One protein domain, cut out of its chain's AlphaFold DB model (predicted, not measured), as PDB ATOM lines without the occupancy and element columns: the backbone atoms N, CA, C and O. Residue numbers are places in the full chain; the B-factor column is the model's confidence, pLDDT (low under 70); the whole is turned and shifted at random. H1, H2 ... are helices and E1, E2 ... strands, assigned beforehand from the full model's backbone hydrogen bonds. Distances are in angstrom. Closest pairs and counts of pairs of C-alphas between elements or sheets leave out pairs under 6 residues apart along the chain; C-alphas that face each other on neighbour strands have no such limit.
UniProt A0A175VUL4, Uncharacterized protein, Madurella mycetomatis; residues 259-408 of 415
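This is residues 259 to 408 of the 415 residues of an uncharacterized protein of Madurella mycetomatis (UniProt A0A175VUL4). A small four-stranded sheet, strongly twisted and curled, rolls part of the way towards a barrel, with its edge strands E1 and E4 near each other, H2 packed on E3 and E4, and H1 grazing it with residues 266 to 274 and bearing the short H3. A long loop, residues 313 to 350, reaches away from this body, and a tail with H4 and H5 makes the opposite end of the long axis; residues 384 to 389 and 392 to 399 stick out free. The printed part has 150 residues with five named helices and four named strands, in the order H1 E1 E2 H2 H3 E3 E4 H4 H5. The sheet runs E1 E2 E3 E4, antiparallel throughout, and the class is mixed, helices and strands. The whole is loose and elongated, with a radius of gyration of the C-alphas of 18.6 A and spans of 62 by 37 by 33 A.

In the sheet, E1 is residues 279 to 287, 17.3 A long, and E2 residues 293 to 301, 18.2 A. E3 is residues 360 to 365, 14.1 A, and E4 residues 370 to 375, 15.4 A. H2 is residues 303 to 312, 14.7 A. H1, residues 259 to 275, is 23.9 A long and begins at C-alpha 259 (170.861, 228.006, 224.060). H3 is residues 351 to 355, H4 residues 389 to 392. H5, residues 397 to 407, is 15.2 A long and ends at C-alpha 407 (190.389, 194.919, 235.378).

E1 bends by 89 degrees at residue 284 and E2 by 91 degrees at residue 297. In their hairpin, N 283 and O 297 are 2.8 A apart, within hydrogen-bond range. Between the antiparallel neighbours E2 and E3, N 300 and O 364 are within hydrogen-bond range at 2.9 A; in the hairpin E3 and E4, N 361 and O 374 are within hydrogen-bond range at 2.8 A. The closest C-alphas of E1 and E4, Val 287 and Phe 374, are 5.3 A apart. In two layers, a helix over a sheet, H2 has a height over the sheet of 9.4 A; its closest C-alpha pair with E3 is His 303 and Leu 362, 4.9 A. H1 touches H3, closest at the C-alphas of Gly 267 and Tyr 354, 4.5 A. H4 and H5 are close but not clearly touching, with the C-alphas of Met 390 and Ser 400 7.4 A apart; H5 is apart from E4. In H1, H3 and H5 every O i to N i+4 pair is within hydrogen-bond range, in H2 5 of 6; H4 is too short for one.

The C-alphas of Pro 333 and Asp 396 are the two farthest apart, 62.1 A. The printed part has no cut. The links H2 to H3 and E4 to H4 are long; in the latter, residues 379 to 380 pair antiparallel with 282 to 283 of E1. Mean pLDDT of the printed part is 85.3, with residues 314, 320 to 323, 329 to 333, 385 to 387 and 408 under 70.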
ATOM      1  N   LEU A 259     169.476 227.908 223.601       87.87
ATOM      2  CA  LEU A 259     170.861 228.006 224.060       87.87
ATOM      3  C   LEU A 259     170.989 227.598 225.534       87.87
ATOM      4  O   LEU A 259     171.922 226.894 225.905       87.87
ATOM      5  N   ARG A 260     170.028 227.987 226.381       90.51
ATOM      6  CA  ARG A 260     169.982 227.552 227.783       90.51
ATOM      7  C   ARG A 260     169.873 226.028 227.894       90.51
ATOM      8  O   ARG A 260     170.597 225.437 228.687       90.51
ATOM      9  N   GLU A 261     168.981 225.409 227.123       92.46
ATOM     10  CA  GLU A 261     168.792 223.953 227.094       92.46
ATOM     11  C   GLU A 261     170.052 223.229 226.594       92.46
ATOM     12  O   GLU A 261     170.519 222.307 227.257       92.46
ATOM     13  N   GLU A 262     170.662 223.697 225.503       91.80
ATOM     14  CA  GLU A 262     171.911 223.147 224.953       91.80
ATOM     15  C   GLU A 262     173.055 223.178 225.977       91.80
ATOM     16  O   GLU A 262     173.757 222.182 226.157       91.80
ATOM     17  N   LEU A 263     173.223 224.290 226.699       91.69
ATOM     18  CA  LEU A 263     174.262 224.413 227.723       91.69
ATOM     19  C   LEU A 263     174.001 223.523 228.941       91.69
ATOM     20  O   LEU A 263     174.947 222.964 229.495       91.69
ATOM     21  N   ILE A 264     172.739 223.364 229.346       94.23
ATOM     22  CA  ILE A 264     172.368 222.451 230.435       94.23
ATOM     23  C   ILE A 264     172.651 221.002 230.033       94.23
ATOM     24  O   ILE A 264     173.252 220.268 230.813       94.23
ATOM     25  N   GLU A 265     172.269 220.584 228.824       95.20
ATOM     26  CA  GLU A 265     172.531 219.224 228.338       95.20
ATOM     27  C   GLU A 265     174.031 218.955 228.166       95.20
ATOM     28  O   GLU A 265     174.524 217.903 228.586       95.20
ATOM     29  N   ARG A 266     174.794 219.936 227.661       93.28
ATOM     30  CA  ARG A 266     176.262 219.869 227.641       93.28
ATOM     31  C   ARG A 266     176.827 219.723 229.053       93.28
ATOM     32  O   ARG A 266     177.704 218.892 229.267       93.28
ATOM     33  N   GLY A 267     176.301 220.477 230.019       94.23
ATOM     34  CA  GLY A 267     176.680 220.390 231.428       94.23
ATOM     35  C   GLY A 267     176.383 219.023 232.046       94.23
ATOM     36  O   GLY A 267     177.232 218.467 232.738       94.23
ATOM     37  N   LYS A 268     175.223 218.427 231.752       94.33
ATOM     38  CA  LYS A 268     174.885 217.059 232.180       94.33
ATOM     39  C   LYS A 268     175.822 216.019 231.573       94.33
ATOM     40  O   LYS A 268     176.225 215.087 232.265       94.33
ATOM     41  N   ARG A 269     176.167 216.151 230.284       93.06
ATOM     42  CA  ARG A 269     177.154 215.274 229.629       93.06
ATOM     43  C   ARG A 269     178.521 215.442 230.285       93.06
ATOM     44  O   ARG A 269     179.088 214.447 230.710       93.06
ATOM     45  N   TYR A 270     178.993 216.678 230.454       93.03
ATOM     46  CA  TYR A 270     180.246 216.979 231.146       93.03
ATOM     47  C   TYR A 270     180.286 216.317 232.526       93.03
ATOM     48  O   TYR A 270     181.180 215.522 232.786       93.03
ATOM     49  N   HIS A 271     179.272 216.558 233.363       93.41
ATOM     50  CA  HIS A 271     179.165 216.004 234.714       93.41
ATOM     51  C   HIS A 271     179.291 214.476 234.755       93.41
ATOM     52  O   HIS A 271     180.054 213.954 235.562       93.41
ATOM     53  N   ARG A 272     178.595 213.762 233.857       91.19
ATOM     54  CA  ARG A 272     178.697 212.297 233.751       91.19
ATOM     55  C   ARG A 272     180.119 211.841 233.427       91.19
ATOM     56  O   ARG A 272     180.616 210.921 234.050       91.19
ATOM     57  N   ILE A 273     180.789 212.521 232.498       91.82
ATOM     58  CA  ILE A 273     182.141 212.155 232.057       91.82
ATOM     59  C   ILE A 273     183.186 212.360 233.163       91.82
ATOM     60  O   ILE A 273     184.106 211.555 233.301       91.82
ATOM     61  N   ILE A 274     183.091 213.456 233.919       90.21
ATOM     62  CA  ILE A 274     184.153 213.855 234.855       90.21
ATOM     63  C   ILE A 274     183.981 213.317 236.280       90.21
ATOM     64  O   ILE A 274     184.976 213.207 236.995       90.21
ATOM     65  N   CYS A 275     182.756 213.015 236.726       86.64
ATOM     66  CA  CYS A 275     182.537 212.575 238.106       86.64
ATOM     67  C   CYS A 275     182.839 211.081 238.332       86.64
ATOM     68  O   CYS A 275     182.986 210.683 239.484       86.64
ATOM     69  N   ASP A 276     183.011 210.285 237.270       76.78
ATOM     70  CA  ASP A 276     183.414 208.868 237.352       76.78
ATOM     71  C   ASP A 276     184.948 208.685 237.416       76.78
ATOM     72  O   ASP A 276     185.486 207.586 237.287       76.78
ATOM     73  N   GLY A 277     185.683 209.775 237.661       76.64
ATOM     74  CA  GLY A 277     187.135 209.781 237.797       76.64
ATOM     75  C   GLY A 277     187.834 209.860 236.445       76.64
ATOM     76  O   GLY A 277     188.184 210.955 236.004       76.64
ATOM     77  N   GLN A 278     188.055 208.708 235.813       85.92
ATOM     78  CA  GLN A 278     188.702 208.602 234.504       85.92
ATOM     79  C   GLN A 278     187.731 207.999 233.498       85.92
ATOM     80  O   GLN A 278     187.178 206.930 233.734       85.92
ATOM     81  N   SER A 279     187.579 208.658 232.354       91.76
ATOM     82  CA  SER A 279     186.669 208.207 231.302       91.76
ATOM     83  C   SER A 279     187.432 207.925 230.014       91.76
ATOM     84  O   SER A 279     188.031 208.832 229.429       91.76
ATOM     85  N   HIS A 280     187.400 206.672 229.559       93.80
ATOM     86  CA  HIS A 280     187.932 206.279 228.254       93.80
ATOM     87  C   HIS A 280     186.891 206.599 227.182       93.80
ATOM     88  O   HIS A 280     185.754 206.141 227.239       93.80
ATOM     89  N   MET A 281     187.268 207.472 226.253       95.61
ATOM     90  CA  MET A 281     186.363 208.109 225.298       95.61
ATOM     91  C   MET A 281     187.006 208.146 223.913       95.61
ATOM     92  O   MET A 281     188.212 207.929 223.745       95.61
ATOM     93  N   ARG A 282     186.217 208.502 222.905       96.60
ATOM     94  CA  ARG A 282     186.707 208.834 221.569       96.60
ATOM     95  C   ARG A 282     186.655 210.343 221.348       96.60
ATOM     96  O   ARG A 282     185.827 211.049 221.914       96.60
ATOM     97  N   TYR A 283     187.553 210.847 220.516       96.68
ATOM     98  CA  TYR A 283     187.555 212.230 220.070       96.68
ATOM     99  C   TYR A 283     187.654 212.309 218.557       96.68
ATOM    100  O   TYR A 283     188.447 211.589 217.940       96.68
ATOM    101  N   ASN A 284     186.879 213.210 217.965       96.04
ATOM    102  CA  ASN A 284     186.939 213.501 216.542       96.04
ATOM    103  C   ASN A 284     186.655 214.980 216.286       96.04
ATOM    104  O   ASN A 284     185.522 215.394 216.039       96.04
ATOM    105  N   GLY A 285     187.695 215.803 216.352       94.46
ATOM    106  CA  GLY A 285     187.510 217.237 216.210       94.46
ATOM    107  C   GLY A 285     188.768 218.044 216.438       94.46
ATOM    108  O   GLY A 285     189.889 217.536 216.432       94.46
ATOM    109  N   SER A 286     188.586 219.347 216.597       92.90
ATOM    110  CA  SER A 286     189.696 220.261 216.832       92.90
ATOM    111  C   SER A 286     190.065 220.316 218.305       92.90
ATOM    112  O   SER A 286     189.209 220.594 219.136       92.90
ATOM    113  N   VAL A 287     191.330 220.085 218.637       92.74
ATOM    114  CA  VAL A 287     191.863 220.278 219.992       92.74
ATOM    115  C   VAL A 287     192.000 221.774 220.287       92.74
ATOM    116  O   VAL A 287     192.416 222.548 219.416       92.74
ATOM    117  N   ILE A 288     191.656 222.179 221.511       89.43
ATOM    118  CA  ILE A 288     191.797 223.557 221.984       89.43
ATOM    119  C   ILE A 288     193.265 223.781 222.358       89.43
ATOM    120  O   ILE A 288     193.761 223.231 223.335       89.43
ATOM    121  N   ALA A 289     193.957 224.585 221.557       86.87
ATOM    122  CA  ALA A 289     195.347 224.986 221.763       86.87
ATOM    123  C   ALA A 289     195.596 226.346 221.091       86.87
ATOM    124  O   ALA A 289     194.780 226.781 220.273       86.87
ATOM    125  N   GLU A 290     196.729 227.004 221.365       82.93
ATOM    126  CA  GLU A 290     197.130 228.233 220.651       82.93
ATOM    127  C   GLU A 290     197.142 228.014 219.133       82.93
ATOM    128  O   GLU A 290     196.654 228.835 218.354       82.93
ATOM    129  N   LYS A 291     197.680 226.864 218.715       85.78
ATOM    130  CA  LYS A 291     197.628 226.368 217.340       85.78
ATOM    131  C   LYS A 291     196.702 225.168 217.289       85.78
ATOM    132  O   LYS A 291     197.154 224.028 217.379       85.78
ATOM    133  N   ALA A 292     195.409 225.433 217.154       87.98
ATOM    134  CA  ALA A 292     194.411 224.382 217.046       87.98
ATOM    135  C   ALA A 292     194.728 223.412 215.892       87.98
ATOM    136  O   ALA A 292     195.120 223.816 214.794       87.98
ATOM    137  N   TYR A 293     194.536 222.120 216.144       91.98
ATOM    138  CA  TYR A 293     194.747 221.046 215.177       91.98
ATOM    139  C   TYR A 293     193.645 219.998 215.313       91.98
ATOM    140  O   TYR A 293     193.015 219.874 216.360       91.98
ATOM    141  N   HIS A 294     193.405 219.232 214.253       95.34
ATOM    142  CA  HIS A 294     192.445 218.134 214.290       95.34
ATOM    143  C   HIS A 294     193.076 216.878 214.908       95.34
ATOM    144  O   HIS A 294     194.205 216.514 214.565       95.34
ATOM    145  N   TYR A 295     192.351 216.219 215.809       96.62
ATOM    146  CA  TYR A 295     192.688 214.909 216.354       96.62
ATOM    147  C   TYR A 295     191.493 213.975 216.199       96.62
ATOM    148  O   TYR A 295     190.360 214.343 216.506       96.62
ATOM    149  N   GLN A 296     191.786 212.763 215.741       97.15
ATOM    150  CA  GLN A 296     190.833 211.676 215.649       97.15
ATOM    151  C   GLN A 296     191.456 210.449 216.308       97.15
ATOM    152  O   GLN A 296     192.505 209.975 215.869       97.15
ATOM    153  N   GLY A 297     190.820 209.939 217.354       96.41
ATOM    154  CA  GLY A 297     191.308 208.772 218.079       96.41
ATOM    155  C   GLY A 297     190.781 208.710 219.501       96.41
ATOM    156  O   GLY A 297     189.937 209.503 219.906       96.41
ATOM    157  N   GLU A 298     191.291 207.755 220.261       97.74
ATOM    158  CA  GLU A 298     190.906 207.567 221.655       97.74
ATOM    159  C   GLU A 298     191.572 208.600 222.569       97.74
ATOM    160  O   GLU A 298     192.702 209.056 222.321       97.74
ATOM    161  N   ILE A 299     190.856 208.958 223.630       97.74
ATOM    162  CA  ILE A 299     191.306 209.854 224.689       97.74
ATOM    163  C   ILE A 299     190.970 209.260 226.057       97.74
ATOM    164  O   ILE A 299     189.979 208.547 226.209       97.74
ATOM    165  N   ILE A 300     191.765 209.605 227.063       96.72
ATOM    166  CA  ILE A 300     191.411 209.396 228.469       96.72
ATOM    167  C   ILE A 300     191.106 210.761 229.068       96.72
ATOM    168  O   ILE A 300     192.002 211.601 229.171       96.72
ATOM    169  N   VAL A 301     189.853 211.002 229.440       95.33
ATOM    170  CA  VAL A 301     189.474 212.202 230.187       95.33
ATOM    171  C   VAL A 301     189.917 212.013 231.632       95.33
ATOM    172  O   VAL A 301     189.411 211.139 232.330       95.33
ATOM    173  N   ASP A 302     190.876 212.830 232.060       93.61
ATOM    174  CA  ASP A 302     191.416 212.839 233.417       93.61
ATOM    175  C   ASP A 302     191.905 214.250 233.758       93.61
ATOM    176  O   ASP A 302     193.028 214.667 233.452       93.61
ATOM    177  N   HIS A 303     191.033 215.001 234.425       91.24
ATOM    178  CA  HIS A 303     191.337 216.357 234.857       91.24
ATOM    179  C   HIS A 303     192.383 216.411 235.970       91.24
ATOM    180  O   HIS A 303     193.092 217.412 236.082       91.24
ATOM    181  N   GLN A 304     192.452 215.393 236.827       89.07
ATOM    182  CA  GLN A 304     193.349 215.412 237.973       89.07
ATOM    183  C   GLN A 304     194.787 215.172 237.520       89.07
ATOM    184  O   GLN A 304     195.666 215.963 237.861       89.07
ATOM    185  N   SER A 305     195.010 214.154 236.691       90.76
ATOM    186  CA  SER A 305     196.331 213.866 236.131       90.76
ATOM    187  C   SER A 305     196.809 214.974 235.195       90.76
ATOM    188  O   SER A 305     197.968 215.370 235.292       90.76
ATOM    189  N   TYR A 306     195.920 215.569 234.384       91.37
ATOM    190  CA  TYR A 306     196.274 216.740 233.570       91.37
ATOM    191  C   TYR A 306     196.821 217.884 234.431       91.37
ATOM    192  O   TYR A 306     197.861 218.457 234.119       91.37
ATOM    193  N   LYS A 307     196.124 218.236 235.523       87.34
ATOM    194  CA  LYS A 307     196.547 219.328 236.414       87.34
ATOM    195  C   LYS A 307     197.865 219.014 237.117       87.34
ATOM    196  O   LYS A 307     198.683 219.913 237.268       87.34
ATOM    197  N   LEU A 308     198.061 217.768 237.554       87.62
ATOM    198  CA  LEU A 308     199.312 217.338 238.181       87.62
ATOM    199  C   LEU A 308     200.489 217.451 237.208       87.62
ATOM    200  O   LEU A 308     201.518 218.004 237.583       87.62
ATOM    201  N   GLU A 309     200.315 217.017 235.959       87.90
ATOM    202  CA  GLU A 309     201.352 217.157 234.937       87.90
ATOM    203  C   GLU A 309     201.605 218.629 234.585       87.90
ATOM    204  O   GLU A 309     202.752 219.053 234.478       87.90
ATOM    205  N   ALA A 310     200.555 219.448 234.463       85.91
ATOM    206  CA  ALA A 310     200.693 220.869 234.144       85.91
ATOM    207  C   ALA A 310     201.449 221.668 235.221       85.91
ATOM    208  O   ALA A 310     202.052 222.698 234.919       85.91
ATOM    209  N   LEU A 311     201.433 221.206 236.477       81.45
ATOM    210  CA  LEU A 311     202.228 221.801 237.555       81.45
ATOM    211  C   LEU A 311     203.733 221.531 237.389       81.45
ATOM    212  O   LEU A 311     204.537 222.380 237.775       81.45
ATOM    213  N   ASP A 312     204.112 220.384 236.817       81.32
ATOM    214  CA  ASP A 312     205.513 220.010 236.575       81.32
ATOM    215  C   ASP A 312     206.012 220.523 235.208       81.32
ATOM    216  O   ASP A 312     207.135 221.015 235.058       81.32
ATOM    217  N   SER A 313     205.132 220.508 234.204       77.98
ATOM    218  CA  SER A 313     205.420 220.880 232.822       77.98
ATOM    219  C   SER A 313     204.956 222.299 232.491       77.98
ATOM    220  O   SER A 313     203.814 222.546 232.106       77.98
ATOM    221  N   ARG A 314     205.891 223.257 232.526       69.33
ATOM    222  CA  ARG A 314     205.628 224.668 232.158       69.33
ATOM    223  C   ARG A 314     205.180 224.882 230.707       69.33
ATOM    224  O   ARG A 314     204.787 225.993 230.365       69.33
ATOM    225  N   SER A 315     205.309 223.875 229.845       76.10
ATOM    226  CA  SER A 315     204.865 223.947 228.449       76.10
ATOM    227  C   SER A 315     203.399 223.573 228.249       76.10
ATOM    228  O   SER A 315     202.889 223.775 227.151       76.10
ATOM    229  N   MET A 316     202.728 223.011 229.259       79.35
ATOM    230  CA  MET A 316     201.316 222.662 229.137       79.35
ATOM    231  C   MET A 316     200.429 223.899 229.237       79.35
ATOM    232  O   MET A 316     200.589 224.736 230.126       79.35
ATOM    233  N   GLU A 317     199.465 223.998 228.324       79.10
ATOM    234  CA  GLU A 317     198.452 225.045 228.378       79.10
ATOM    235  C   GLU A 317     197.499 224.782 229.546       79.10
ATOM    236  O   GLU A 317     196.928 223.700 229.679       79.10
ATOM    237  N   MET A 318     197.292 225.789 230.387       76.77
ATOM    238  CA  MET A 318     196.241 225.764 231.395       76.77
ATOM    239  C   MET A 318     195.027 226.527 230.867       76.77
ATOM    240  O   MET A 318     195.197 227.625 230.331       76.77
ATOM    241  N   PRO A 319     193.802 225.990 230.998       72.19
ATOM    242  CA  PRO A 319     192.609 226.734 230.620       72.19
ATOM    243  C   PRO A 319     192.503 228.048 231.397       72.19
ATOM    244  O   PRO A 319     192.809 228.076 232.592       72.19
ATOM    245  N   ASP A 320     191.944 229.088 230.775       65.44
ATOM    246  CA  ASP A 320     191.733 230.406 231.405       65.44
ATOM    247  C   ASP A 320     190.887 230.341 232.693       65.44
ATOM    248  O   ASP A 320     190.871 231.274 233.488       65.44
ATOM    249  N   ILE A 321     190.174 229.231 232.897       58.19
ATOM    250  CA  ILE A 321     189.219 228.988 233.982       58.19
ATOM    251  C   ILE A 321     189.842 228.131 235.114       58.19
ATOM    252  O   ILE A 321     189.154 227.623 235.992       58.19
ATOM    253  N   SER A 322     191.155 227.883 235.113       55.92
ATOM    254  CA  SER A 322     191.740 226.827 235.965       55.92
ATOM    255  C   SER A 322     192.433 227.286 237.255       55.92
ATOM    256  O   SER A 322     192.720 226.436 238.098       55.92
ATOM    257  N   GLY A 323     192.686 228.583 237.458       59.59
ATOM    258  CA  GLY A 323     193.638 229.027 238.486       59.59
ATOM    259  C   GLY A 323     193.039 229.433 239.830       59.59
ATOM    260  O   GLY A 323     193.359 228.851 240.865       59.59
ATOM    261  N   GLU A 324     192.169 230.441 239.838       73.44
ATOM    262  CA  GLU A 324     191.879 231.186 241.069       73.44
ATOM    263  C   GLU A 324     190.430 231.013 241.520       73.44
ATOM    264  O   GLU A 324     189.492 231.056 240.718       73.44
ATOM    265  N   GLU A 325     190.241 230.787 242.819       80.95
ATOM    266  CA  GLU A 325     188.922 230.940 243.427       80.95
ATOM    267  C   GLU A 325     188.501 232.418 243.349       80.95
ATOM    268  O   GLU A 325     189.348 233.305 243.505       80.95
ATOM    269  N   PRO A 326     187.213 232.721 243.109       81.61
ATOM    270  CA  PRO A 326     186.734 234.095 243.120       81.61
ATOM    271  C   PRO A 326     187.060 234.787 244.447       81.61
ATOM    272  O   PRO A 326     186.826 234.235 245.518       81.61
ATOM    273  N   GLN A 327     187.555 236.025 244.373       78.58
ATOM    274  CA  GLN A 327     187.963 236.820 245.541       78.58
ATOM    275  C   GLN A 327     186.777 237.408 246.333       78.58
ATOM    276  O   GLN A 327     186.964 238.266 247.195       78.58
ATOM    277  N   ASP A 328     185.544 237.010 246.016       79.17
ATOM    278  CA  ASP A 328     184.353 237.457 246.730       79.17
ATOM    279  C   ASP A 328     184.171 236.707 248.061       79.17
ATOM    280  O   ASP A 328     184.917 235.789 248.400       79.17
ATOM    281  N   LEU A 329     183.163 237.102 248.846       65.16
ATOM    282  CA  LEU A 329     182.821 236.481 250.130       65.16
ATOM    283  C   LEU A 329     182.227 235.069 249.934       65.16
ATOM    284  O   LEU A 329     181.079 234.817 250.267       65.16
ATOM    285  N   ARG A 330     182.945 234.142 249.295       62.69
ATOM    286  CA  ARG A 330     182.458 232.797 248.937       62.69
ATOM    287  C   ARG A 330     181.018 232.792 248.378       62.69
ATOM    288  O   ARG A 330     180.255 231.866 248.629       62.69
ATOM    289  N   GLY A 331     180.620 233.824 247.631       63.32
ATOM    290  CA  GLY A 331     179.292 233.885 247.024       63.32
ATOM    291  C   GLY A 331     178.126 234.291 247.938       63.32
ATOM    292  O   GLY A 331     177.018 233.854 247.645       63.32
ATOM    293  N   GLU A 332     178.339 235.043 249.032       63.55
ATOM    294  CA  GLU A 332     177.307 235.555 249.975       63.55
ATOM    295  C   GLU A 332     175.937 235.859 249.338       63.55
ATOM    296  O   GLU A 332     175.835 236.228 248.169       63.55
ATOM    297  N   PRO A 333     174.846 235.712 250.102       69.20
ATOM    298  CA  PRO A 333     174.192 234.448 250.437       69.20
ATOM    299  C   PRO A 333     173.533 233.741 249.244       69.20
ATOM    300  O   PRO A 333     172.765 232.799 249.446       69.20
ATOM    301  N   LEU A 334     173.732 234.224 248.018       78.95
ATOM    302  CA  LEU A 334     173.049 233.720 246.828       78.95
ATOM    303  C   LEU A 334     173.760 232.513 246.200       78.95
ATOM    304  O   LEU A 334     173.108 231.572 245.747       78.95
ATOM    305  N   PHE A 335     175.092 232.519 246.215       85.77
ATOM    306  CA  PHE A 335     175.946 231.548 245.531       85.77
ATOM    307  C   PHE A 335     176.763 230.661 246.473       85.77
ATOM    308  O   PHE A 335     177.602 229.888 246.013       85.77
ATOM    309  N   SER A 336     176.495 230.701 247.781       81.78
ATOM    310  CA  SER A 336     177.178 229.852 248.766       81.78
ATOM    311  C   SER A 336     177.084 228.355 248.429       81.78
ATOM    312  O   SER A 336     178.060 227.629 248.604       81.78
ATOM    313  N   LYS A 337     175.950 227.918 247.857       84.70
ATOM    314  CA  LYS A 337     175.695 226.539 247.400       84.70
ATOM    315  C   LYS A 337     176.471 226.104 246.149       84.70
ATOM    316  O   LYS A 337     176.381 224.948 245.765       84.70
ATOM    317  N   PHE A 338     177.183 227.019 245.490       87.81
ATOM    318  CA  PHE A 338     178.014 226.728 244.315       87.81
ATOM    319  C   PHE A 338     179.484 226.496 244.692       87.81
ATOM    320  O   PHE A 338     180.312 226.234 243.821       87.81
ATOM    321  N   ASN A 339     179.833 226.618 245.976       83.70
ATOM    322  CA  ASN A 339     181.182 226.330 246.448       83.70
ATOM    323  C   ASN A 339     181.325 224.856 246.804       83.70
ATOM    324  O   ASN A 339     180.454 224.303 247.467       83.70
ATOM    325  N   ASP A 340     182.470 224.281 246.435       84.39
ATOM    326  CA  ASP A 340     182.944 222.977 246.911       84.39
ATOM    327  C   ASP A 340     181.885 221.861 246.865       84.39
ATOM    328  O   ASP A 340     181.709 221.097 247.812       84.39
ATOM    329  N   MET A 341     181.155 221.777 245.751       90.64
ATOM    330  CA  MET A 341     180.105 220.777 245.566       90.64
ATOM    331  C   MET A 341     180.724 219.410 245.287       90.64
ATOM    332  O   MET A 341     181.706 219.301 244.553       90.64
ATOM    333  N   GLU A 342     180.138 218.352 245.832       90.16
ATOM    334  CA  GLU A 342     180.548 216.987 245.515       90.16
ATOM    335  C   GLU A 342     180.217 216.637 244.058       90.16
ATOM    336  O   GLU A 342     179.081 216.812 243.619       90.16
ATOM    337  N   CYS A 343     181.219 216.155 243.317       89.43
ATOM    338  CA  CYS A 343     181.051 215.644 241.959       89.43
ATOM    339  C   CYS A 343     180.925 214.126 242.046       89.43
ATOM    340  O   CYS A 343     181.921 213.437 242.259       89.43
ATOM    341  N   SER A 344     179.708 213.613 241.917       86.00
ATOM    342  CA  SER A 344     179.445 212.177 241.854       86.00
ATOM    343  C   SER A 344     178.265 211.922 240.926       86.00
ATOM    344  O   SER A 344     177.347 212.738 240.853       86.00
ATOM    345  N   ALA A 345     178.255 210.784 240.231       77.18
ATOM    346  CA  ALA A 345     177.136 210.419 239.360       77.18
ATOM    347  C   ALA A 345     175.792 210.327 240.113       77.18
ATOM    348  O   ALA A 345     174.741 210.576 239.531       77.18
ATOM    349  N   ALA A 346     175.827 210.028 241.416       81.00
ATOM    350  CA  ALA A 346     174.646 209.964 242.277       81.00
ATOM    351  C   ALA A 346     174.110 211.343 242.714       81.00
ATOM    352  O   ALA A 346     173.005 211.418 243.253       81.00
ATOM    353  N   ASN A 347     174.877 212.421 242.525       84.68
ATOM    354  CA  ASN A 347     174.495 213.770 242.930       84.68
ATOM    355  C   ASN A 347     174.014 214.579 241.716       84.68
ATOM    356  O   ASN A 347     174.812 215.154 240.976       84.68
ATOM    357  N   GLU A 348     172.700 214.621 241.501       86.36
ATOM    358  CA  GLU A 348     172.116 215.469 240.460       86.36
ATOM    359  C   GLU A 348     172.250 216.954 240.816       86.36
ATOM    360  O   GLU A 348     171.931 217.387 241.924       86.36
ATOM    361  N   LEU A 349     172.697 217.750 239.846       90.96
ATOM    362  CA  LEU A 349     172.841 219.191 240.009       90.96
ATOM    363  C   LEU A 349     171.554 219.924 239.617       90.96
ATOM    364  O   LEU A 349     170.729 219.456 238.833       90.96
ATOM    365  N   GLU A 350     171.399 221.143 240.113       90.46
ATOM    366  CA  GLU A 350     170.336 222.031 239.659       90.46
ATOM    367  C   GLU A 350     170.596 222.527 238.221       90.46
ATOM    368  O   GLU A 350     171.750 222.697 237.813       90.46
ATOM    369  N   PRO A 351     169.553 222.894 237.450       90.48
ATOM    370  CA  PRO A 351     169.718 223.419 236.091       90.48
ATOM    371  C   PRO A 351     170.705 224.594 235.978       90.48
ATOM    372  O   PRO A 351     171.473 224.668 235.022       90.48
ATOM    373  N   ALA A 352     170.719 225.502 236.959       88.51
ATOM    374  CA  ALA A 352     171.658 226.625 236.987       88.51
ATOM    375  C   ALA A 352     173.111 226.179 237.234       88.51
ATOM    376  O   ALA A 352     174.031 226.812 236.729       88.51
ATOM    377  N   GLN A 353     173.332 225.091 237.976       92.19
ATOM    378  CA  GLN A 353     174.664 224.524 238.192       92.19
ATOM    379  C   GLN A 353     175.169 223.835 236.919       92.19
ATOM    380  O   GLN A 353     176.295 224.098 236.511       92.19
ATOM    381  N   TYR A 354     174.331 223.051 236.227       94.19
ATOM    382  CA  TYR A 354     174.713 222.463 234.935       94.19
ATOM    383  C   TYR A 354     175.081 223.523 233.893       94.19
ATOM    384  O   TYR A 354     176.064 223.369 233.172       94.19
ATOM    385  N   LEU A 355     174.327 224.623 233.846       93.12
ATOM    386  CA  LEU A 355     174.561 225.724 232.912       93.12
ATOM    387  C   LEU A 355     175.938 226.395 233.082       93.12
ATOM    388  O   LEU A 355     176.479 226.927 232.113       93.12
ATOM    389  N   LEU A 356     176.496 226.379 234.295       93.11
ATOM    390  CA  LEU A 356     177.778 227.007 234.631       93.11
ATOM    391  C   LEU A 356     178.978 226.055 234.472       93.11
ATOM    392  O   LEU A 356     180.082 226.411 234.885       93.11
ATOM    393  N   LEU A 357     178.791 224.856 233.909       93.22
ATOM    394  CA  LEU A 357     179.887 223.914 233.672       93.22
ATOM    395  C   LEU A 357     180.684 224.250 232.394       93.22
ATOM    396  O   LEU A 357     180.135 224.827 231.443       93.22
ATOM    397  N   PRO A 358     181.981 223.887 232.337       90.67
ATOM    398  CA  PRO A 358     182.854 224.210 231.212       90.67
ATOM    399  C   PRO A 358     182.423 223.554 229.893       90.67
ATOM    400  O   PRO A 358     181.716 222.550 229.858       90.67
ATOM    401  N   ALA A 359     182.904 224.119 228.783       90.06
ATOM    402  CA  ALA A 359     182.708 223.590 227.431       90.06
ATOM    403  C   ALA A 359     183.820 222.622 226.977       90.06
ATOM    404  O   ALA A 359     183.867 222.243 225.810       90.06
ATOM    405  N   TYR A 360     184.743 222.262 227.867       91.21
ATOM    406  CA  TYR A 360     185.917 221.457 227.546       91.21
ATOM    407  C   TYR A 360     186.204 220.443 228.650       91.21
ATOM    408  O   TYR A 360     185.878 220.681 229.815       91.21
ATOM    409  N   VAL A 361     186.890 219.363 228.292       92.89
ATOM    410  CA  VAL A 361     187.494 218.404 229.222       92.89
ATOM    411  C   VAL A 361     189.006 218.374 229.065       92.89
ATOM    412  O   VAL A 361     189.559 218.717 228.021       92.89
ATOM    413  N   LEU A 362     189.681 217.983 230.136       93.00
ATOM    414  CA  LEU A 362     191.124 217.811 230.181       93.00
ATOM    415  C   LEU A 362     191.442 216.325 230.138       93.00
ATOM    416  O   LEU A 362     190.829 215.536 230.860       93.00
ATOM    417  N   GLY A 363     192.397 215.940 229.301       94.74
ATOM    418  CA  GLY A 363     192.730 214.534 229.164       94.74
ATOM    419  C   GLY A 363     193.961 214.274 228.318       94.74
ATOM    420  O   GLY A 363     194.685 215.191 227.928       94.74
ATOM    421  N   PHE A 364     194.165 213.002 228.009       96.98
ATOM    422  CA  PHE A 364     195.315 212.503 227.276       96.98
ATOM    423  C   PHE A 364     194.899 211.914 225.926       96.98
ATOM    424  O   PHE A 364     194.047 211.028 225.869       96.98
ATOM    425  N   ALA A 365     195.514 212.377 224.837       97.41
ATOM    426  CA  ALA A 365     195.342 211.815 223.499       97.41
ATOM    427  C   ALA A 365     196.215 210.564 223.335       97.41
ATOM    428  O   ALA A 365     197.430 210.683 223.171       97.41
ATOM    429  N   LEU A 366     195.623 209.364 223.311       97.12
ATOM    430  CA  LEU A 366     196.383 208.103 223.279       97.12
ATOM    431  C   LEU A 366     197.231 207.937 222.009       97.12
ATOM    432  O   LEU A 366     198.390 207.526 222.085       97.12
ATOM    433  N   GLY A 367     196.690 208.305 220.846       94.83
ATOM    434  CA  GLY A 367     197.386 208.166 219.564       94.83
ATOM    435  C   GLY A 367     198.588 209.102 219.417       94.83
ATOM    436  O   GLY A 367     199.585 208.733 218.796       94.83
ATOM    437  N   LYS A 368     198.518 210.300 220.010       94.27
ATOM    438  CA  LYS A 368     199.613 211.285 220.001       94.27
ATOM    439  C   LYS A 368     200.509 211.233 221.235       94.27
ATOM    440  O   LYS A 368     201.622 211.745 221.185       94.27
ATOM    441  N   ARG A 369     200.043 210.588 222.303       94.33
ATOM    442  CA  ARG A 369     200.698 210.510 223.611       94.33
ATOM    443  C   ARG A 369     200.975 211.885 224.225       94.33
ATOM    444  O   ARG A 369     202.070 212.128 224.724       94.33
ATOM    445  N   GLU A 370     199.989 212.775 224.181       93.79
ATOM    446  CA  GLU A 370     200.099 214.126 224.741       93.79
ATOM    447  C   GLU A 370     198.857 214.510 225.546       93.79
ATOM    448  O   GLU A 370     197.742 214.078 225.245       93.79
ATOM    449  N   TRP A 371     199.056 215.342 226.568       94.69
ATOM    450  CA  TRP A 371     197.968 215.995 227.286       94.69
ATOM    451  C   TRP A 371     197.386 217.127 226.444       94.69
ATOM    452  O   TRP A 371     198.128 217.910 225.850       94.69
ATOM    453  N   ALA A 372     196.060 217.221 226.403       94.25
ATOM    454  CA  ALA A 372     195.353 218.192 225.582       94.25
ATOM    455  C   ALA A 372     194.023 218.639 226.212       94.25
ATOM    456  O   ALA A 372     193.449 217.965 227.073       94.25
ATOM    457  N   ILE A 373     193.539 219.796 225.757       93.20
ATOM    458  CA  ILE A 373     192.231 220.349 226.109       93.20
ATOM    459  C   ILE A 373     191.257 219.984 224.983       93.20
ATOM    460  O   ILE A 373     191.398 220.436 223.843       93.20
ATOM    461  N   PHE A 374     190.269 219.156 225.295       93.66
ATOM    462  CA  PHE A 374     189.301 218.645 224.333       93.66
ATOM    463  C   PHE A 374     187.983 219.386 224.450       93.66
ATOM    464  O   PHE A 374     187.476 219.626 225.541       93.66
ATOM    465  N   ASP A 375     187.410 219.727 223.311       92.39
ATOM    466  CA  ASP A 375     186.112 220.368 223.245       92.39
ATOM    467  C   ASP A 375     184.997 219.335 223.450       92.39
ATOM    468  O   ASP A 375     184.958 218.312 222.765       92.39
ATOM    469  N   MET A 376     184.077 219.609 224.376       91.77
ATOM    470  CA  MET A 376     183.013 218.675 224.755       91.77
ATOM    471  C   MET A 376     182.125 218.223 223.591       91.77
ATOM    472  O   MET A 376     181.592 217.116 223.652       91.77
ATOM    473  N   ASP A 377     181.971 219.030 222.540       90.57
ATOM    474  CA  ASP A 377     181.093 218.675 221.416       90.57
ATOM    475  C   ASP A 377     181.706 217.609 220.495       90.57
ATOM    476  O   ASP A 377     180.989 216.982 219.719       90.57
ATOM    477  N   PHE A 378     183.026 217.416 220.561       93.57
ATOM    478  CA  PHE A 378     183.756 216.427 219.760       93.57
ATOM    479  C   PHE A 378     184.168 215.191 220.571       93.57
ATOM    480  O   PHE A 378     184.844 214.308 220.038       93.57
ATOM    481  N   VAL A 379     183.790 215.136 221.855       94.95
ATOM    482  CA  VAL A 379     183.956 213.957 222.708       94.95
ATOM    483  C   VAL A 379     182.793 213.009 222.452       94.95
ATOM    484  O   VAL A 379     181.635 213.331 222.722       94.95
ATOM    485  N   GLU A 380     183.119 211.819 221.977       95.37
ATOM    486  CA  GLU A 380     182.201 210.740 221.637       95.37
ATOM    487  C   GLU A 380     182.381 209.584 222.628       95.37
ATOM    488  O   GLU A 380     183.481 209.342 223.133       95.37
ATOM    489  N   ASP A 381     181.298 208.857 222.891       92.10
ATOM    490  CA  ASP A 381     181.365 207.636 223.692       92.10
ATOM    491  C   ASP A 381     182.086 206.543 222.873       92.10
ATOM    492  O   ASP A 381     182.054 206.555 221.635       92.10
ATOM    493  N   LEU A 382     182.788 205.620 223.535       88.46
ATOM    494  CA  LEU A 382     183.431 204.510 222.831       88.46
ATOM    495  C   LEU A 382     182.384 203.592 222.205       88.46
ATOM    496  O   LEU A 382     181.333 203.328 222.784       88.46
ATOM    497  N   VAL A 383     182.700 203.081 221.018       80.49
ATOM    498  CA  VAL A 383     181.941 201.979 220.431       80.49
ATOM    499  C   VAL A 383     182.525 200.705 221.018       80.49
ATOM    500  O   VAL A 383     183.654 200.346 220.688       80.49
ATOM    501  N   GLU A 384     181.788 200.068 221.919       70.49
ATOM    502  CA  GLU A 384     182.138 198.741 222.414       70.49
ATOM    503  C   GLU A 384     181.943 197.726 221.282       70.49
ATOM    504  O   GLU A 384     180.906 197.719 220.611       70.49
ATOM    505  N   ASP A 385     182.948 196.884 221.042       67.92
ATOM    506  CA  ASP A 385     182.771 195.733 220.164       67.92
ATOM    507  C   ASP A 385     181.744 194.786 220.808       67.92
ATOM    508  O   ASP A 385     181.842 194.462 221.989       67.92
ATOM    509  N   GLU A 386     180.767 194.300 220.031       66.72
ATOM    510  CA  GLU A 386     179.764 193.332 220.525       66.72
ATOM    511  C   GLU A 386     180.403 192.026 221.027       66.72
ATOM    512  O   GLU A 386     179.774 191.244 221.742       66.72
ATOM    513  N   ILE A 387     181.642 191.763 220.608       69.98
ATOM    514  CA  ILE A 387     182.388 190.563 220.951       69.98
ATOM    515  C   ILE A 387     183.363 190.915 222.062       69.98
ATOM    516  O   ILE A 387     184.256 191.737 221.869       69.98
ATOM    517  N   ASP A 388     183.220 190.230 223.194       71.68
ATOM    518  CA  ASP A 388     184.150 190.344 224.308       71.68
ATOM    519  C   ASP A 388     185.590 190.074 223.815       71.68
ATOM    520  O   ASP A 388     185.875 188.977 223.308       71.68
ATOM    521  N   PRO A 389     186.516 191.043 223.932       70.79
ATOM    522  CA  PRO A 389     187.895 190.861 223.502       70.79
ATOM    523  C   PRO A 389     188.588 189.696 224.229       70.79
ATOM    524  O   PRO A 389     189.499 189.089 223.656       70.79
ATOM    525  N   MET A 390     188.128 189.315 225.432       74.28
ATOM    526  CA  MET A 390     188.631 188.147 226.166       74.28
ATOM    527  C   MET A 390     188.369 186.832 225.426       74.28
ATOM    528  O   MET A 390     189.179 185.910 225.512       74.28
ATOM    529  N   THR A 391     187.332 186.756 224.584       73.13
ATOM    530  CA  THR A 391     187.046 185.550 223.785       73.13
ATOM    531  C   THR A 391     188.121 185.237 222.737       73.13
ATOM    532  O   THR A 391     188.259 184.086 222.319       73.13
ATOM    533  N   TYR A 392     188.885 186.239 222.288       74.06
ATOM    534  CA  TYR A 392     189.962 186.058 221.304       74.06
ATOM    535  C   TYR A 392     191.328 185.773 221.939       74.06
ATOM    536  O   TYR A 392     192.282 185.436 221.228       74.06
ATOM    537  N   LEU A 393     191.450 185.900 223.262       73.08
ATOM    538  CA  LEU A 393     192.706 185.704 223.974       73.08
ATOM    539  C   LEU A 393     193.034 184.211 224.098       73.08
ATOM    540  O   LEU A 393     192.449 183.472 224.885       73.08
ATOM    541  N   ILE A 394     194.033 183.757 223.334       80.75
ATOM    542  CA  ILE A 394     194.608 182.412 223.484       80.75
ATOM    543  C   ILE A 394     195.579 182.441 224.666       80.75
ATOM    544  O   ILE A 394     196.773 182.705 224.510       80.75
ATOM    545  N   MET A 395     195.053 182.191 225.859       80.83
ATOM    546  CA  MET A 395     195.816 182.195 227.100       80.83
ATOM    547  C   MET A 395     195.256 181.156 228.082       80.83
ATOM    548  O   MET A 395     194.101 180.755 227.971       80.83
ATOM    549  N   ASP A 396     196.081 180.701 229.032       82.46
ATOM    550  CA  ASP A 396     195.617 179.834 230.122       82.46
ATOM    551  C   ASP A 396     194.454 180.499 230.877       82.46
ATOM    552  O   ASP A 396     194.539 181.688 231.203       82.46
ATOM    553  N   SER A 397     193.409 179.726 231.196       78.92
ATOM    554  CA  SER A 397     192.212 180.198 231.913       78.92
ATOM    555  C   SER A 397     192.570 180.969 233.178       78.92
ATOM    556  O   SER A 397     192.074 182.068 233.385       78.92
ATOM    557  N   ASP A 398     193.522 180.452 233.956       82.70
ATOM    558  CA  ASP A 398     193.934 181.036 235.232       82.70
ATOM    559  C   ASP A 398     194.500 182.454 235.054       82.70
ATOM    560  O   ASP A 398     194.339 183.315 235.913       82.70
ATOM    561  N   LYS A 399     195.164 182.726 233.923       81.11
ATOM    562  CA  LYS A 399     195.667 184.069 233.606       81.11
ATOM    563  C   LYS A 399     194.557 184.971 233.078       81.11
ATOM    564  O   LYS A 399     194.592 186.158 233.375       81.11
ATOM    565  N   SER A 400     193.602 184.435 232.316       75.83
ATOM    566  CA  SER A 400     192.437 185.200 231.847       75.83
ATOM    567  C   SER A 400     191.599 185.672 233.030       75.83
ATOM    568  O   SER A 400     191.345 186.864 233.159       75.83
ATOM    569  N   GLU A 401     191.302 184.764 233.962       77.49
ATOM    570  CA  GLU A 401     190.582 185.065 235.202       77.49
ATOM    571  C   GLU A 401     191.328 186.095 236.060       77.49
ATOM    572  O   GLU A 401     190.708 186.996 236.622       77.49
ATOM    573  N   LEU A 402     192.664 186.021 236.136       80.66
ATOM    574  CA  LEU A 402     193.467 187.036 236.829       80.66
ATOM    575  C   LEU A 402     193.385 188.415 236.157       80.66
ATOM    576  O   LEU A 402     193.375 189.418 236.870       80.66
ATOM    577  N   ILE A 403     193.341 188.484 234.821       78.38
ATOM    578  CA  ILE A 403     193.182 189.753 234.093       78.38
ATOM    579  C   ILE A 403     191.786 190.329 234.326       78.38
ATOM    580  O   ILE A 403     191.686 191.507 234.657       78.38
ATOM    581  N   GLU A 404     190.728 189.522 234.216       74.89
ATOM    582  CA  GLU A 404     189.350 189.964 234.491       74.89
ATOM    583  C   GLU A 404     189.202 190.447 235.935       74.89
ATOM    584  O   GLU A 404     188.665 191.524 236.194       74.89
ATOM    585  N   ALA A 405     189.763 189.700 236.890       77.59
ATOM    586  CA  ALA A 405     189.760 190.089 238.292       77.59
ATOM    587  C   ALA A 405     190.534 191.395 238.544       77.59
ATOM    588  O   ALA A 405     190.138 192.177 239.408       77.59
ATOM    589  N   ALA A 406     191.624 191.641 237.808       76.02
ATOM    590  CA  ALA A 406     192.425 192.859 237.929       76.02
ATOM    591  C   ALA A 406     191.787 194.074 237.238       76.02
ATOM    592  O   ALA A 406     191.899 195.184 237.756       76.02
ATOM    593  N   ALA A 407     191.126 193.877 236.093       70.95
ATOM    594  CA  ALA A 407     190.389 194.919 235.378       70.95
ATOM    595  C   ALA A 407     189.133 195.369 236.145       70.95
ATOM    596  O   ALA A 407     188.686 196.504 235.986       70.95
ATOM    597  N   GLY A 408     188.613 194.504 237.022       62.05
ATOM    598  CA  GLY A 408     187.383 194.727 237.769       62.05
ATOM    599  C   GLY A 408     186.161 194.216 237.006       62.05
ATOM    600  O   GLY A 408     186.203 193.979 235.802       62.05
TER     601      GLY A 408